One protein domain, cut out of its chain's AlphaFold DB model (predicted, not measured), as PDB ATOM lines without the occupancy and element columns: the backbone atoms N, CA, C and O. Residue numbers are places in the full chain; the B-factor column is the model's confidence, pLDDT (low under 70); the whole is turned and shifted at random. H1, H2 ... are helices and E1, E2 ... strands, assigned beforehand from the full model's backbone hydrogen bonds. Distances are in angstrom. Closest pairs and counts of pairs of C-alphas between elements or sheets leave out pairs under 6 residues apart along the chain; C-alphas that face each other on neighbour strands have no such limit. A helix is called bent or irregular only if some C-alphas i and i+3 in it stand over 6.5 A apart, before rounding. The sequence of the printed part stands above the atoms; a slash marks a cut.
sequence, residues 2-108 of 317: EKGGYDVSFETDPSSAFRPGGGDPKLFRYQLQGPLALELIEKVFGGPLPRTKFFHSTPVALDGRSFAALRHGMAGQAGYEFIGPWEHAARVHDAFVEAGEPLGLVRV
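What this domain is: This is residues 2 to 108 of the 317 residues of the protein "Aminomethyl transferase family protein" of Streptomyces sp. SID5998 (UniProt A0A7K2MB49). A strongly twisted slab of four antiparallel strands has the long helix H2 packed over one face and the short helix H1 on the same face, beside the strands, while a tail before E1 makes the whole long. Of this tail, residues 2 to 11 and 17 to 23 stick out from the body. The printed part has 107 residues, with four named strands and two named helices in the order E1, H1, E2, E3, E4, H2; the sheet runs E1, E4, E3, E2, and the class is mixed, helices and strands. The whole is only just loose, close to compact, with a radius of gyration of the C-alphas of 16.1 A, and spans 53 by 34 by 30 A.

How they stand to each other: The edge strand E1, residues 27 to 32, is antiparallel to E4, residues 79 to 85, with N 30 and O 82 at 3.0 A. E4 and E3, residues 65 to 72, form a hairpin, with N 70 and O 81 at 2.8 A. E3 and the other edge strand E2, residues 57 to 62, form another, with N 60 and O 67 at 2.9 A. E2, E3 and E4 are a meander, each strand the antiparallel neighbour of the one before. H2, residues 86 to 103, is on the sheet at a height of 8.4 A, only just over E4, with 3 C-alphas falling on it; on the local plane it runs along the strands, at 14 degrees to E4. H2 is irregular, with C-alphas 87 and 90 7.3 A apart. H1, residues 37 to 45, is on the same face at a height of 8.5 A, over none of the strands, but only just: 2 of its C-alphas fall on E4. With H2 it makes two layers, helices on one face of a sheet. H1 touches residues 95 to 103 of H2 at a steep tilt of 63 degrees, opposite ways; their closest C-alphas are those of Leu 40 and Gly 100, 6.0 A apart. In H1 every O i to N i+4 pair is within hydrogen-bond range, in H2 10 of 14. E1 and E2 are apart.

Where its parts are: From first to last C-alpha, E1 measures 16.3 A, beginning at C-alpha 27 (74.265, 88.671, 114.452). E4 measures 20.2 A, E3 21.0 A, E2 15.7 A and H1 12.3 A. H2 measures 25.8 A and ends at C-alpha 103 (89.540, 67.276, 109.897).

The domain as a whole: The C-alphas farthest apart are those of Gly 5 and Pro 102, 55.4 A. Without the stretches that stand free, the body has 90 residues and spans 34 by 28 by 26 A. The printed part has no cut; the link from H1 to E2, 11 residues, is long. Mean pLDDT of the printed part is 91.0, and residues 74 to 76 are under 70.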
ATOM      1  N   GLU A   2      55.583  98.258 129.531       74.00
ATOM      2  CA  GLU A   2      54.456  99.213 129.512       74.00
ATOM      3  C   GLU A   2      53.487  99.131 130.703       74.00
ATOM      4  O   GLU A   2      53.045 100.159 131.200       74.00
ATOM      5  N   LYS A   3      53.172  97.926 131.196       78.75
ATOM      6  CA  LYS A   3      52.236  97.741 132.324       78.75
ATOM      7  C   LYS A   3      52.896  97.715 133.705       78.75
ATOM      8  O   LYS A   3      52.203  97.836 134.705       78.75
ATOM      9  N   GLY A   4      54.209  97.493 133.761       79.31
ATOM     10  CA  GLY A   4      54.921  97.193 135.008       79.31
ATOM     11  C   GLY A   4      55.789  98.330 135.539       79.31
ATOM     12  O   GLY A   4      56.468  98.131 136.537       79.31
ATOM     13  N   GLY A   5      55.826  99.483 134.860       83.44
ATOM     14  CA  GLY A   5      56.686 100.609 135.245       83.44
ATOM     15  C   GLY A   5      58.188 100.301 135.177       83.44
ATOM     16  O   GLY A   5      58.982 101.000 135.795       83.44
ATOM     17  N   TYR A   6      58.580  99.245 134.461       85.31
ATOM     18  CA  TYR A   6      59.981  98.853 134.317       85.31
ATOM     19  C   TYR A   6      60.701  99.796 133.349       85.31
ATOM     20  O   TYR A   6      60.239  99.970 132.219       85.31
ATOM     21  N   ASP A   7      61.853 100.330 133.762       89.62
ATOM     22  CA  ASP A   7      62.771 101.091 132.905       89.62
ATOM     23  C   ASP A   7      63.580 100.137 132.016       89.62
ATOM     24  O   ASP A   7      64.713  99.760 132.315       89.62
ATOM     25  N   VAL A   8      62.928  99.638 130.967       90.56
ATOM     26  CA  VAL A   8      63.519  98.695 130.015       90.56
ATOM     27  C   VAL A   8      63.096  99.049 128.594       90.56
ATOM     28  O   VAL A   8      61.922  99.312 128.325       90.56
ATOM     29  N   SER A   9      64.046  98.987 127.667       86.69
ATOM     30  CA  SER A   9      63.801  98.983 126.226       86.69
ATOM     31  C   SER A   9      64.113  97.598 125.656       86.69
ATOM     32  O   SER A   9      64.855  96.816 126.254       86.69
ATOM     33  N   PHE A  10      63.518  97.263 124.512       87.50
ATOM     34  CA  PHE A  10      63.831  96.027 123.803       87.50
ATOM     35  C   PHE A  10      63.855  96.265 122.297       87.50
ATOM     36  O   PHE A  10      63.189  97.160 121.781       87.50
ATOM     37  N   GLU A  11      64.611  95.426 121.603       86.19
ATOM     38  CA  GLU A  11      64.616  95.344 120.152       86.19
ATOM     39  C   GLU A  11      64.528  93.873 119.743       86.19
ATOM     40  O   GLU A  11      65.067  92.994 120.420       86.19
ATOM     41  N   THR A  12      63.851  93.598 118.633       84.44
ATOM     42  CA  THR A  12      63.742  92.256 118.060       84.44
ATOM     43  C   THR A  12      64.440  92.201 116.710       84.44
ATOM     44  O   THR A  12      64.082  92.947 115.801       84.44
ATOM     45  N   ASP A  13      65.383  91.273 116.558       87.50
ATOM     46  CA  ASP A  13      65.951  90.908 115.262       87.50
ATOM     47  C   ASP A  13      65.261  89.622 114.769       87.50
ATOM     48  O   ASP A  13      65.487  88.558 115.354       87.50
ATOM     49  N   PRO A  14      64.363  89.686 113.767       82.12
ATOM     50  CA  PRO A  14      63.582  88.524 113.359       82.12
ATOM     51  C   PRO A  14      64.474  87.444 112.739       82.12
ATOM     52  O   PRO A  14      65.480  87.734 112.088       82.12
ATOM     53  N   SER A  15      64.069  86.181 112.886       81.31
ATOM     54  CA  SER A  15      64.690  85.073 112.147       81.31
ATOM     55  C   SER A  15      64.710  85.376 110.646       81.31
ATOM     56  O   SER A  15      63.770  85.983 110.128       81.31
ATOM     57  N   SER A  16      65.740  84.913 109.934       80.44
ATOM     58  CA  SER A  16      65.874  85.105 108.483       80.44
ATOM     59  C   SER A  16      64.631  84.652 107.705       80.44
ATOM     60  O   SER A  16      64.295  85.264 106.699       80.44
ATOM     61  N   ALA A  17      63.899  83.646 108.202       75.44
ATOM     62  CA  ALA A  17      62.652  83.166 107.596       75.44
ATOM     63  C   ALA A  17      61.479  84.167 107.674       75.44
ATOM     64  O   ALA A  17      60.536  84.073 106.894       75.44
ATOM     65  N   PHE A  18      61.525  85.116 108.612       77.06
ATOM     66  CA  PHE A  18      60.458  86.090 108.871       77.06
ATOM     67  C   PHE A  18      60.939  87.538 108.739       77.06
ATOM     68  O   PHE A  18      60.233  88.460 109.146       77.06
ATOM     69  N   ARG A  19      62.142  87.756 108.196       83.31
ATOM     70  CA  ARG A  19      62.714  89.091 108.039       83.31
ATOM     71  C   ARG A  19      62.109  89.791 106.817       83.31
ATOM     72  O   ARG A  19      62.313  89.325 105.692       83.31
ATOM     73  N   PRO A  20      61.419  90.930 106.994       71.31
ATOM     74  CA  PRO A  20      60.899  91.702 105.871       71.31
ATOM     75  C   PRO A  20      62.027  92.133 104.925       71.31
ATOM     76  O   PRO A  20      63.058  92.633 105.370       71.31
ATOM     77  N   GLY A  21      61.845  91.920 103.619       78.19
ATOM     78  CA  GLY A  21      62.814  92.321 102.592       78.19
ATOM     79  C   GLY A  21      64.084  91.464 102.499       78.19
ATOM     80  O   GLY A  21      64.933  91.775 101.673       78.19
ATOM     81  N   GLY A  22      64.220  90.399 103.302       80.12
ATOM     82  CA  GLY A  22      65.328  89.440 103.183       80.12
ATOM     83  C   GLY A  22      66.711  90.001 103.526       80.12
ATOM     84  O   GLY A  22      67.706  89.497 103.017       80.12
ATOM     85  N   GLY A  23      66.776  91.054 104.348       84.38
ATOM     86  CA  GLY A  23      68.038  91.685 104.733       84.38
ATOM     87  C   GLY A  23      68.959  90.796 105.575       84.38
ATOM     88  O   GLY A  23      68.612  89.695 106.002       84.38
ATOM     89  N   ASP A  24      70.140  91.318 105.867       90.62
ATOM     90  CA  ASP A  24      71.107  90.633 106.713       90.62
ATOM     91  C   ASP A  24      70.645  90.555 108.185       90.62
ATOM     92  O   ASP A  24      70.005  91.492 108.690       90.62
ATOM     93  N   PRO A  25      70.956  89.458 108.906       91.50
ATOM     94  CA  PRO A  25      70.857  89.398 110.361       91.50
ATOM     95  C   PRO A  25      71.693  90.478 111.050       91.50
ATOM     96  O   PRO A  25      72.682  90.953 110.502       91.50
ATOM     97  N   LYS A  26      71.364  90.824 112.300       92.50
ATOM     98  CA  LYS A  26      72.277  91.644 113.115       92.50
ATOM     99  C   LYS A  26      73.486  90.845 113.582       92.50
ATOM    100  O   LYS A  26      74.591  91.378 113.682       92.50
ATOM    101  N   LEU A  27      73.265  89.568 113.889       94.69
ATOM    102  CA  LEU A  27      74.265  88.671 114.452       94.69
ATOM    103  C   LEU A  27      74.371  87.389 113.628       94.69
ATOM    104  O   LEU A  27      73.352  86.813 113.249       94.69
ATOM    105  N   PHE A  28      75.592  86.894 113.431       95.88
ATOM    106  CA  PHE A  28      75.791  85.494 113.066       95.88
ATOM    107  C   PHE A  28      75.751  84.616 114.318       95.88
ATOM    108  O   PHE A  28      76.057  85.069 115.425       95.88
ATOM    109  N   ARG A  29      75.378  83.350 114.129       95.50
ATOM    110  CA  ARG A  29      75.401  82.307 115.159       95.50
ATOM    111  C   ARG A  29      75.852  81.010 114.509       95.50
ATOM    112  O   ARG A  29      75.115  80.447 113.701       95.50
ATOM    113  N   TYR A  30      77.055  80.556 114.832       96.06
ATOM    114  CA  TYR A  30      77.588  79.290 114.329       96.06
ATOM    115  C   TYR A  30      77.873  78.355 115.484       96.06
ATOM    116  O   TYR A  30      78.454  78.767 116.480       96.06
ATOM    117  N   GLN A  31      77.499  77.089 115.345       94.75
ATOM    118  CA  GLN A  31      77.876  76.061 116.303       94.75
ATOM    119  C   GLN A  31      78.929  75.156 115.696       94.75
ATOM    120  O   GLN A  31      78.763  74.667 114.580       94.75
ATOM    121  N   LEU A  32      79.982  74.907 116.466       94.44
ATOM    122  CA  LEU A  32      80.972  73.899 116.144       94.44
ATOM    123  C   LEU A  32      80.851  72.755 117.145       94.44
ATOM    124  O   LEU A  32      80.974  72.959 118.352       94.44
ATOM    125  N   GLN A  33      80.529  71.574 116.624       91.19
ATOM    126  CA  GLN A  33      80.153  70.388 117.390       91.19
ATOM    127  C   GLN A  33      80.846  69.153 116.813       91.19
ATOM    128  O   GLN A  33      81.262  69.150 115.656       91.19
ATOM    129  N   GLY A  34      80.931  68.098 117.622       88.62
ATOM    130  CA  GLY A  34      81.515  66.819 117.231       88.62
ATOM    131  C   GLY A  34      82.859  66.536 117.908       88.62
ATOM    132  O   GLY A  34      83.407  67.395 118.598       88.62
ATOM    133  N   PRO A  35      83.399  65.322 117.724       88.25
ATOM    134  CA  PRO A  35      84.554  64.831 118.480       88.25
ATOM    135  C   PRO A  35      85.840  65.637 118.243       88.25
ATOM    136  O   PRO A  35      86.683  65.705 119.130       88.25
ATOM    137  N   LEU A  36      85.976  66.279 117.076       93.50
ATOM    138  CA  LEU A  36      87.143  67.093 116.706       93.50
ATOM    139  C   LEU A  36      86.884  68.606 116.825       93.50
ATOM    140  O   LEU A  36      87.697  69.413 116.377       93.50
ATOM    141  N   ALA A  37      85.758  69.022 117.422       93.44
ATOM    142  CA  ALA A  37      85.395  70.436 117.514       93.44
ATOM    143  C   ALA A  37      86.433  71.257 118.289       93.44
ATOM    144  O   ALA A  37      86.788  72.351 117.864       93.44
ATOM    145  N   LEU A  38      86.946  70.729 119.406       92.44
ATOM    146  CA  LEU A  38      87.949  71.430 120.213       92.44
ATOM    147  C   LEU A  38      89.298  71.536 119.492       92.44
ATOM    148  O   LEU A  38      89.906  72.600 119.527       92.44
ATOM    149  N   GLU A  39      89.717  70.491 118.779       95.31
ATOM    150  CA  GLU A  39      90.940  70.510 117.964       95.31
ATOM    151  C   GLU A  39      90.859  71.566 116.854       95.31
ATOM    152  O   GLU A  39      91.778  72.364 116.667       95.31
ATOM    153  N   LEU A  40      89.725  71.632 116.151       96.75
ATOM    154  CA  LEU A  40      89.496  72.652 115.131       96.75
ATOM    155  C   LEU A  40      89.518  74.068 115.723       96.75
ATOM    156  O   LEU A  40      90.105  74.976 115.138       96.75
ATOM    157  N   ILE A  41      88.913  74.264 116.895       95.69
ATOM    158  CA  ILE A  41      88.959  75.548 117.599       95.69
ATOM    159  C   ILE A  41      90.406  75.923 117.930       95.69
ATOM    160  O   ILE A  41      90.823  77.038 117.625       95.69
ATOM    161  N   GLU A  42      91.193  75.001 118.483       96.00
ATOM    162  CA  GLU A  42      92.604  75.257 118.782       96.00
ATOM    163  C   GLU A  42      93.395  75.646 117.532       96.00
ATOM    164  O   GLU A  42      94.176  76.599 117.566       96.00
ATOM    165  N   LYS A  43      93.140  74.980 116.402       97.06
ATOM    166  CA  LYS A  43      93.775  75.299 115.122       97.06
ATOM    167  C   LYS A  43      93.413  76.696 114.610       97.06
ATOM    168  O   LYS A  43      94.293  77.407 114.134       97.06
ATOM    169  N   VAL A  44      92.143  77.095 114.706       97.69
ATOM    170  CA  VAL A  44      91.664  78.404 114.226       97.69
ATOM    171  C   VAL A  44      92.178  79.555 115.088       97.69
ATOM    172  O   VAL A  44      92.543  80.599 114.555       97.69
ATOM    173  N   PHE A  45      92.229  79.376 116.409       97.19
ATOM    174  CA  PHE A  45      92.641  80.431 117.343       97.19
ATOM    175  C   PHE A  45      94.132  80.384 117.718       97.19
ATOM    176  O   PHE A  45      94.607  81.268 118.430       97.19
ATOM    177  N   GLY A  46      94.882  79.382 117.247       96.19
ATOM    178  CA  GLY A  46      96.295  79.187 117.591       96.19
ATOM    179  C   GLY A  46      96.525  78.695 119.026       96.19
ATOM    180  O   GLY A  46      97.615  78.867 119.569       96.19
ATOM    181  N   GLY A  47      95.503  78.113 119.654       94.69
ATOM    182  CA  GLY A  47      95.530  77.610 121.024       94.69
ATOM    183  C   GLY A  47      94.131  77.449 121.629       94.69
ATOM    184  O   GLY A  47      93.134  77.840 121.014       94.69
ATOM    185  N   PRO A  48      94.032  76.877 122.841       92.94
ATOM    186  CA  PRO A  48      92.750  76.663 123.500       92.94
ATOM    187  C   PRO A  48      92.072  77.986 123.850       92.94
ATOM    188  O   PRO A  48      92.712  78.948 124.280       92.94
ATOM    189  N   LEU A  49      90.743  78.012 123.731       94.00
ATOM    190  CA  LEU A  49      89.944  79.131 124.228       94.00
ATOM    191  C   LEU A  49      90.046  79.249 125.758       94.00
ATOM    192  O   LEU A  49      90.312  78.255 126.445       94.00
ATOM    193  N   PRO A  50      89.764  80.438 126.325       92.75
ATOM    194  CA  PRO A  50      89.692  80.612 127.768       92.75
ATOM    195  C   PRO A  50      88.767  79.588 128.429       92.75
ATOM    196  O   PRO A  50      87.676  79.282 127.931       92.75
ATOM    197  N   ARG A  51      89.187  79.075 129.592       90.56
ATOM    198  CA  ARG A  51      88.397  78.104 130.355       90.56
ATOM    199  C   ARG A  51      87.041  78.709 130.710       90.56
ATOM    200  O   ARG A  51      86.938  79.577 131.571       90.56
ATOM    201  N   THR A  52      86.001  78.181 130.082       90.31
ATOM    202  CA  THR A  52      84.630  78.681 130.197       90.31
ATOM    203  C   THR A  52      83.753  77.595 130.815       90.31
ATOM    204  O   THR A  52      83.906  76.412 130.506       90.31
ATOM    205  N   LYS A  53      82.860  77.947 131.746       90.12
ATOM    206  CA  LYS A  53      81.888  76.993 132.313       90.12
ATOM    207  C   LYS A  53      80.780  76.698 131.299       90.12
ATOM    208  O   LYS A  53      80.565  77.480 130.379       90.12
ATOM    209  N   PHE A  54      80.087  75.571 131.443       86.75
ATOM    210  CA  PHE A  54      78.932  75.271 130.594       86.75
ATOM    211  C   PHE A  54      77.903  76.415 130.659       86.75
ATOM    212  O   PHE A  54      77.693  76.989 131.731       86.75
ATOM    213  N   PHE A  55      77.307  76.787 129.519       90.19
ATOM    214  CA  PHE A  55      76.361  77.911 129.408       90.19
ATOM    215  C   PHE A  55      76.924  79.288 129.818       90.19
ATOM    216  O   PHE A  55      76.169  80.231 130.044       90.19
ATOM    217  N   HIS A  56      78.249  79.429 129.887       93.25
ATOM    218  CA  HIS A  56      78.910  80.726 130.012       93.25
ATOM    219  C   HIS A  56      79.556  81.108 128.681       93.25
ATOM    220  O   HIS A  56      79.910  80.242 127.876       93.25
ATOM    221  N   SER A  57      79.737  82.410 128.478       95.94
ATOM    222  CA  SER A  57      80.392  82.964 127.295       95.94
ATOM    223  C   SER A  57      81.733  83.586 127.660       95.94
ATOM    224  O   SER A  57      81.851  84.240 128.695       95.94
ATOM    225  N   THR A  58      82.720  83.425 126.785       96.19
ATOM    226  CA  THR A  58      83.990  84.159 126.838       96.19
ATOM    227  C   THR A  58      84.135  85.034 125.593       96.19
ATOM    228  O   THR A  58      83.748  84.597 124.505       96.19
ATOM    229  N   PRO A  59      84.677  86.260 125.703       97.69
ATOM    230  CA  PRO A  59      85.076  87.018 124.526       97.69
ATOM    231  C   PRO A  59      86.218  86.296 123.803       97.69
ATOM    232  O   PRO A  59      87.099  85.712 124.440       97.69
ATOM    233  N   VAL A  60      86.194  86.348 122.476       97.75
ATOM    234  CA  VAL A  60      87.227  85.816 121.584       97.75
ATOM    235  C   VAL A  60      87.437  86.778 120.417       97.75
ATOM    236  O   VAL A  60      86.577  87.614 120.122       97.75
ATOM    237  N   ALA A  61      88.577  86.658 119.742       97.44
ATOM    238  CA  ALA A  61      88.842  87.402 118.523       97.44
ATOM    239  C   ALA A  61      89.523  86.525 117.472       97.44
ATOM    240  O   ALA A  61      90.353  85.685 117.808       97.44
ATOM    241  N   LEU A  62      89.177  86.749 116.205       97.50
ATOM    242  CA  LEU A  62      89.767  86.081 115.045       97.50
ATOM    243  C   LEU A  62      90.017  87.129 113.962       97.50
ATOM    244  O   LEU A  62      89.092  87.839 113.575       97.50
ATOM    245  N   ASP A  63      91.256  87.278 113.499       95.44
ATOM    246  CA  ASP A  63      91.638  88.288 112.498       95.44
ATOM    247  C   ASP A  63      91.123  89.703 112.814       95.44
ATOM    248  O   ASP A  63      90.498  90.367 111.982       95.44
ATOM    249  N   GLY A  64      91.317  90.142 114.060       96.00
ATOM    250  CA  GLY A  64      90.890  91.461 114.543       96.00
ATOM    251  C   GLY A  64      89.378  91.632 114.755       96.00
ATOM    252  O   GLY A  64      88.945  92.706 115.161       96.00
ATOM    253  N   ARG A  65      88.566  90.595 114.517       97.75
ATOM    254  CA  ARG A  65      87.104  90.608 114.697       97.75
ATOM    255  C   ARG A  65      86.742  90.060 116.066       97.75
ATOM    256  O   ARG A  65      87.116  88.932 116.370       97.75
ATOM    257  N   SER A  66      86.011  90.831 116.868       97.75
ATOM    258  CA  SER A  66      85.635  90.450 118.238       97.75
ATOM    259  C   SER A  66      84.224  89.871 118.293       97.75
ATOM    260  O   SER A  66      83.297  90.421 117.701       97.75
ATOM    261  N   PHE A  67      84.054  88.765 119.011       98.00
ATOM    262  CA  PHE A  67      82.766  88.090 119.197       98.00
ATOM    263  C   PHE A  67      82.780  87.234 120.472       98.00
ATOM    264  O   PHE A  67      83.771  87.199 121.201       98.00
ATOM    265  N   ALA A  68      81.666  86.576 120.788       98.00
ATOM    266  CA  ALA A  68      81.545  85.715 121.959       98.00
ATOM    267  C   ALA A  68      81.576  84.234 121.566       98.00
ATOM    268  O   ALA A  68      80.990  83.844 120.557       98.00
ATOM    269  N   ALA A  69      82.210  83.413 122.401       97.31
ATOM    270  CA  ALA A  69      82.134  81.959 122.354       97.31
ATOM    271  C   ALA A  69      81.366  81.459 123.586       97.31
ATOM    272  O   ALA A  69      81.865  81.525 124.711       97.31
ATOM    273  N   LEU A  70      80.143  80.977 123.378       95.94
ATOM    274  CA  LEU A  70      79.300  80.329 124.380       95.94
ATOM    275  C   LEU A  70      79.663  78.845 124.448       95.94
ATOM    276  O   LEU A  70      79.528  78.131 123.453       95.94
ATOM    277  N   ARG A  71      80.083  78.350 125.616       91.19
ATOM    278  CA  ARG A  71      80.345  76.915 125.793       91.19
ATOM    279  C   ARG A  71      79.020  76.148 125.800       91.19
ATOM    280  O   ARG A  71      78.238  76.257 126.748       91.19
ATOM    281  N   HIS A  72      78.791  75.368 124.747       83.31
ATOM    282  CA  HIS A  72      77.516  74.716 124.445       83.31
ATOM    283  C   HIS A  72      77.728  73.356 123.764       83.31
ATOM    284  O   HIS A  72      78.761  73.123 123.148       83.31
ATOM    285  N   GLY A  73      76.728  72.473 123.780       73.44
ATOM    286  CA  GLY A  73      76.748  71.290 122.918       73.44
ATOM    287  C   GLY A  73      75.363  70.813 122.497       73.44
ATOM    288  O   GLY A  73      74.539  70.486 123.338       73.44
ATOM    289  N   MET A  74      75.058  70.791 121.206       65.81
ATOM    290  CA  MET A  74      73.715  70.398 120.743       65.81
ATOM    291  C   MET A  74      73.647  68.935 120.280       65.81
ATOM    292  O   MET A  74      72.594  68.315 120.363       65.81
ATOM    293  N   ALA A  75      74.782  68.360 119.874       63.84
ATOM    294  CA  ALA A  75      74.889  67.008 119.316       63.84
ATOM    295  C   ALA A  75      75.517  66.008 120.305       63.84
ATOM    296  O   ALA A  75      76.305  65.151 119.918       63.84
ATOM    297  N   GLY A  76      75.255  66.186 121.605       63.62
ATOM    298  CA  GLY A  76      75.796  65.301 122.637       63.62
ATOM    299  C   GLY A  76      77.324  65.274 122.685       63.62
ATOM    300  O   GLY A  76      77.877  64.252 123.042       63.62
ATOM    301  N   GLN A  77      78.016  66.353 122.308       71.19
ATOM    302  CA  GLN A  77      79.478  66.496 122.385       71.19
ATOM    303  C   GLN A  77      79.832  67.911 122.861       71.19
ATOM    304  O   GLN A  77      79.003  68.820 122.783       71.19
ATOM    305  N   ALA A  78      81.044  68.100 123.387       75.62
ATOM    306  CA  ALA A  78      81.515  69.419 123.798       75.62
ATOM    307  C   ALA A  78      81.824  70.293 122.574       75.62
ATOM    308  O   ALA A  78      82.520  69.867 121.655       75.62
ATOM    309  N   GLY A  79      81.348  71.534 122.593       87.62
ATOM    310  CA  GLY A  79      81.573  72.489 121.521       87.62
ATOM    311  C   GLY A  79      81.381  73.928 121.982       87.62
ATOM    312  O   GLY A  79      81.325  74.233 123.181       87.62
ATOM    313  N   TYR A  80      81.274  74.819 121.004       94.19
ATOM    314  CA  TYR A  80      80.980  76.227 121.233       94.19
ATOM    315  C   TYR A  80      79.950  76.730 120.225       94.19
ATOM    316  O   TYR A  80      79.901  76.281 119.078       94.19
ATOM    317  N   GLU A  81      79.134  77.680 120.667       96.00
ATOM    318  CA  GLU A  81      78.401  78.580 119.788       96.00
ATOM    319  C   GLU A  81      79.150  79.913 119.710       96.00
ATOM    320  O   GLU A  81      79.452  80.526 120.732       96.00
ATOM    321  N   PHE A  82      79.455  80.362 118.499       97.62
ATOM    322  CA  PHE A  82      80.101  81.635 118.219       97.62
ATOM    323  C   PHE A  82      79.059  82.649 117.761       97.62
ATOM    324  O   PHE A  82      78.314  82.389 116.814       97.62
ATOM    325  N   ILE A  83      79.006  83.795 118.442       97.62
ATOM    326  CA  ILE A  83      77.969  84.816 118.268       97.62
ATOM    327  C   ILE A  83      78.635  86.184 118.142       97.62
ATOM    328  O   ILE A  83      79.316  86.627 119.069       97.62
ATOM    329  N   GLY A  84      78.409  86.877 117.027       97.62
ATOM    330  CA  GLY A  84      78.996  88.195 116.781       97.62
ATOM    331  C   GLY A  84      78.300  88.978 115.666       97.62
ATOM    332  O   GLY A  84      77.338  88.472 115.087       97.62
ATOM    333  N   PRO A  85      78.763  90.204 115.363       97.50
ATOM    334  CA  PRO A  85      78.189  91.057 114.321       97.50
ATOM    335  C   PRO A  85      78.170  90.367 112.955       97.50
ATOM    336  O   PRO A  85      79.164  89.758 112.561       97.50
ATOM    337  N   TRP A  86      77.070  90.481 112.207       96.31
ATOM    338  CA  TRP A  86      76.928  89.807 110.908       96.31
ATOM    339  C   TRP A  86      78.023  90.159 109.892       96.31
ATOM    340  O   TRP A  86      78.461  89.297 109.139       96.31
ATOM    341  N   GLU A  87      78.558  91.379 109.923       97.19
ATOM    342  CA  GLU A  87      79.666  91.785 109.043       97.19
ATOM    343  C   GLU A  87      80.947  90.936 109.242       97.19
ATOM    344  O   GLU A  87      81.837  90.917 108.393       97.19
ATOM    345  N   HIS A  88      81.057  90.213 110.365       98.25
ATOM    346  CA  HIS A  88      82.159  89.290 110.654       98.25
ATOM    347  C   HIS A  88      81.886  87.864 110.139       98.25
ATOM    348  O   HIS A  88      82.825  87.073 110.036       98.25
ATOM    349  N   ALA A  89      80.631  87.540 109.805       97.12
ATOM    350  CA  ALA A  89      80.138  86.184 109.571       97.12
ATOM    351  C   ALA A  89      80.949  85.426 108.518       97.12
ATOM    352  O   ALA A  89      81.466  84.350 108.809       97.12
ATOM    353  N   ALA A  90      81.117  86.015 107.329       97.56
ATOM    354  CA  ALA A  90      81.804  85.374 106.210       97.56
ATOM    355  C   ALA A  90      83.249  84.999 106.568       97.56
ATOM    356  O   ALA A  90      83.645  83.848 106.425       97.56
ATOM    357  N   ARG A  91      84.016  85.936 107.145       98.12
ATOM    358  CA  ARG A  91      85.412  85.664 107.511       98.12
ATOM    359  C   ARG A  91      85.530  84.571 108.572       98.12
ATOM    360  O   ARG A  91      86.417  83.727 108.462       98.12
ATOM    361  N   VAL A  92      84.673  84.617 109.595       98.19
ATOM    362  CA  VAL A  92      84.657  83.627 110.685       98.19
ATOM    363  C   VAL A  92      84.270  82.250 110.148       98.19
ATOM    364  O   VAL A  92      84.938  81.269 110.460       98.19
ATOM    365  N   HIS A  93      83.238  82.178 109.306       97.81
ATOM    366  CA  HIS A  93      82.831  80.954 108.623       97.81
ATOM    367  C   HIS A  93      83.982  80.359 107.803       97.81
ATOM    368  O   HIS A  93      84.323  79.192 107.989       97.81
ATOM    369  N   ASP A  94      84.614  81.163 106.946       98.19
ATOM    370  CA  ASP A  94      85.669  80.694 106.048       98.19
ATOM    371  C   ASP A  94      86.881  80.173 106.822       98.19
ATOM    372  O   ASP A  94      87.420  79.127 106.472       98.19
ATOM    373  N   ALA A  95      87.252  80.828 107.927       98.19
ATOM    374  CA  ALA A  95      88.330  80.357 108.792       98.19
ATOM    375  C   ALA A  95      88.058  78.958 109.364       98.19
ATOM    376  O   ALA A  95      88.946  78.104 109.360       98.19
ATOM    377  N   PHE A  96      86.836  78.707 109.845       98.06
ATOM    378  CA  PHE A  96      86.464  77.388 110.357       98.06
ATOM    379  C   PHE A  96      86.400  76.339 109.247       98.06
ATOM    380  O   PHE A  96      86.853  75.216 109.458       98.06
ATOM    381  N   VAL A  97      85.860  76.687 108.076       98.00
ATOM    382  CA  VAL A  97      85.750  75.761 106.942       98.00
ATOM    383  C   VAL A  97      87.124  75.368 106.410       98.00
ATOM    384  O   VAL A  97      87.400  74.178 106.283       98.00
ATOM    385  N   GLU A  98      88.001  76.341 106.170       97.75
ATOM    386  CA  GLU A  98      89.364  76.110 105.683       97.75
ATOM    387  C   GLU A  98      90.185  75.278 106.680       97.75
ATOM    388  O   GLU A  98      90.792  74.268 106.322       97.75
ATOM    389  N   ALA A  99      90.168  75.645 107.965       97.94
ATOM    390  CA  ALA A  99      90.910  74.901 108.979       97.94
ATOM    391  C   ALA A  99      90.341  73.490 109.217       97.94
ATOM    392  O   ALA A  99      91.106  72.588 109.588       97.94
ATOM    393  N   GLY A 100      89.031  73.318 109.013       97.75
ATOM    394  CA  GLY A 100      88.273  72.098 109.273       97.75
ATOM    395  C   GLY A 100      88.241  71.089 108.129       97.75
ATOM    396  O   GLY A 100      88.005  69.915 108.401       97.75
ATOM    397  N   GLU A 101      88.517  71.489 106.885       96.75
ATOM    398  CA  GLU A 101      88.596  70.578 105.732       96.75
ATOM    399  C   GLU A 101      89.476  69.335 105.998       96.75
ATOM    400  O   GLU A 101      88.969  68.219 105.863       96.75
ATOM    401  N   PRO A 102      90.737  69.454 106.474       97.00
ATOM    402  CA  PRO A 102      91.568  68.280 106.758       97.00
ATOM    403  C   PRO A 102      91.088  67.449 107.959       97.00
ATOM    404  O   PRO A 102      91.556  66.328 108.139       97.00
ATOM    405  N   LEU A 103      90.172  67.981 108.776       96.62
ATOM    406  CA  LEU A 103      89.540  67.276 109.897       96.62
ATOM    407  C   LEU A 103      88.196  66.640 109.499       96.62
ATOM    408  O   LEU A 103      87.504  66.084 110.350       96.62
ATOM    409  N   GLY A 104      87.809  66.729 108.221       96.12
ATOM    410  CA  GLY A 104      86.541  66.200 107.725       96.12
ATOM    411  C   GLY A 104      85.323  67.008 108.178       96.12
ATOM    412  O   GLY A 104      84.244  66.439 108.334       96.12
ATOM    413  N   LEU A 105      85.474  68.317 108.417       96.25
ATOM    414  CA  LEU A 105      84.353  69.180 108.787       96.25
ATOM    415  C   LEU A 105      83.258  69.140 107.711       96.25
ATOM    416  O   LEU A 105      83.498  69.432 106.540       96.25
ATOM    417  N   VAL A 106      82.026  68.867 108.139       94.31
ATOM    418  CA  VAL A 106      80.841  68.911 107.279       94.31
ATOM    419  C   VAL A 106      79.948  70.071 107.696       94.31
ATOM    420  O   VAL A 106      79.654  70.269 108.875       94.31
ATOM    421  N   ARG A 107      79.481  70.838 106.708       95.06
ATOM    422  CA  ARG A 107      78.494  71.901 106.921       95.06
ATOM    423  C   ARG A 107      77.102  71.290 106.992       95.06
ATOM    424  O   ARG A 107      76.657  70.640 106.050       95.06
ATOM    425  N   VAL A 108      76.411  71.530 108.100       93.06
ATOM    426  CA  VAL A 108      75.052  71.031 108.325       93.06
ATOM    427  C   VAL A 108      74.044  72.022 107.743       93.06
ATOM    428  O   VAL A 108      74.000  73.184 108.142       93.06
TER     429      VAL A 108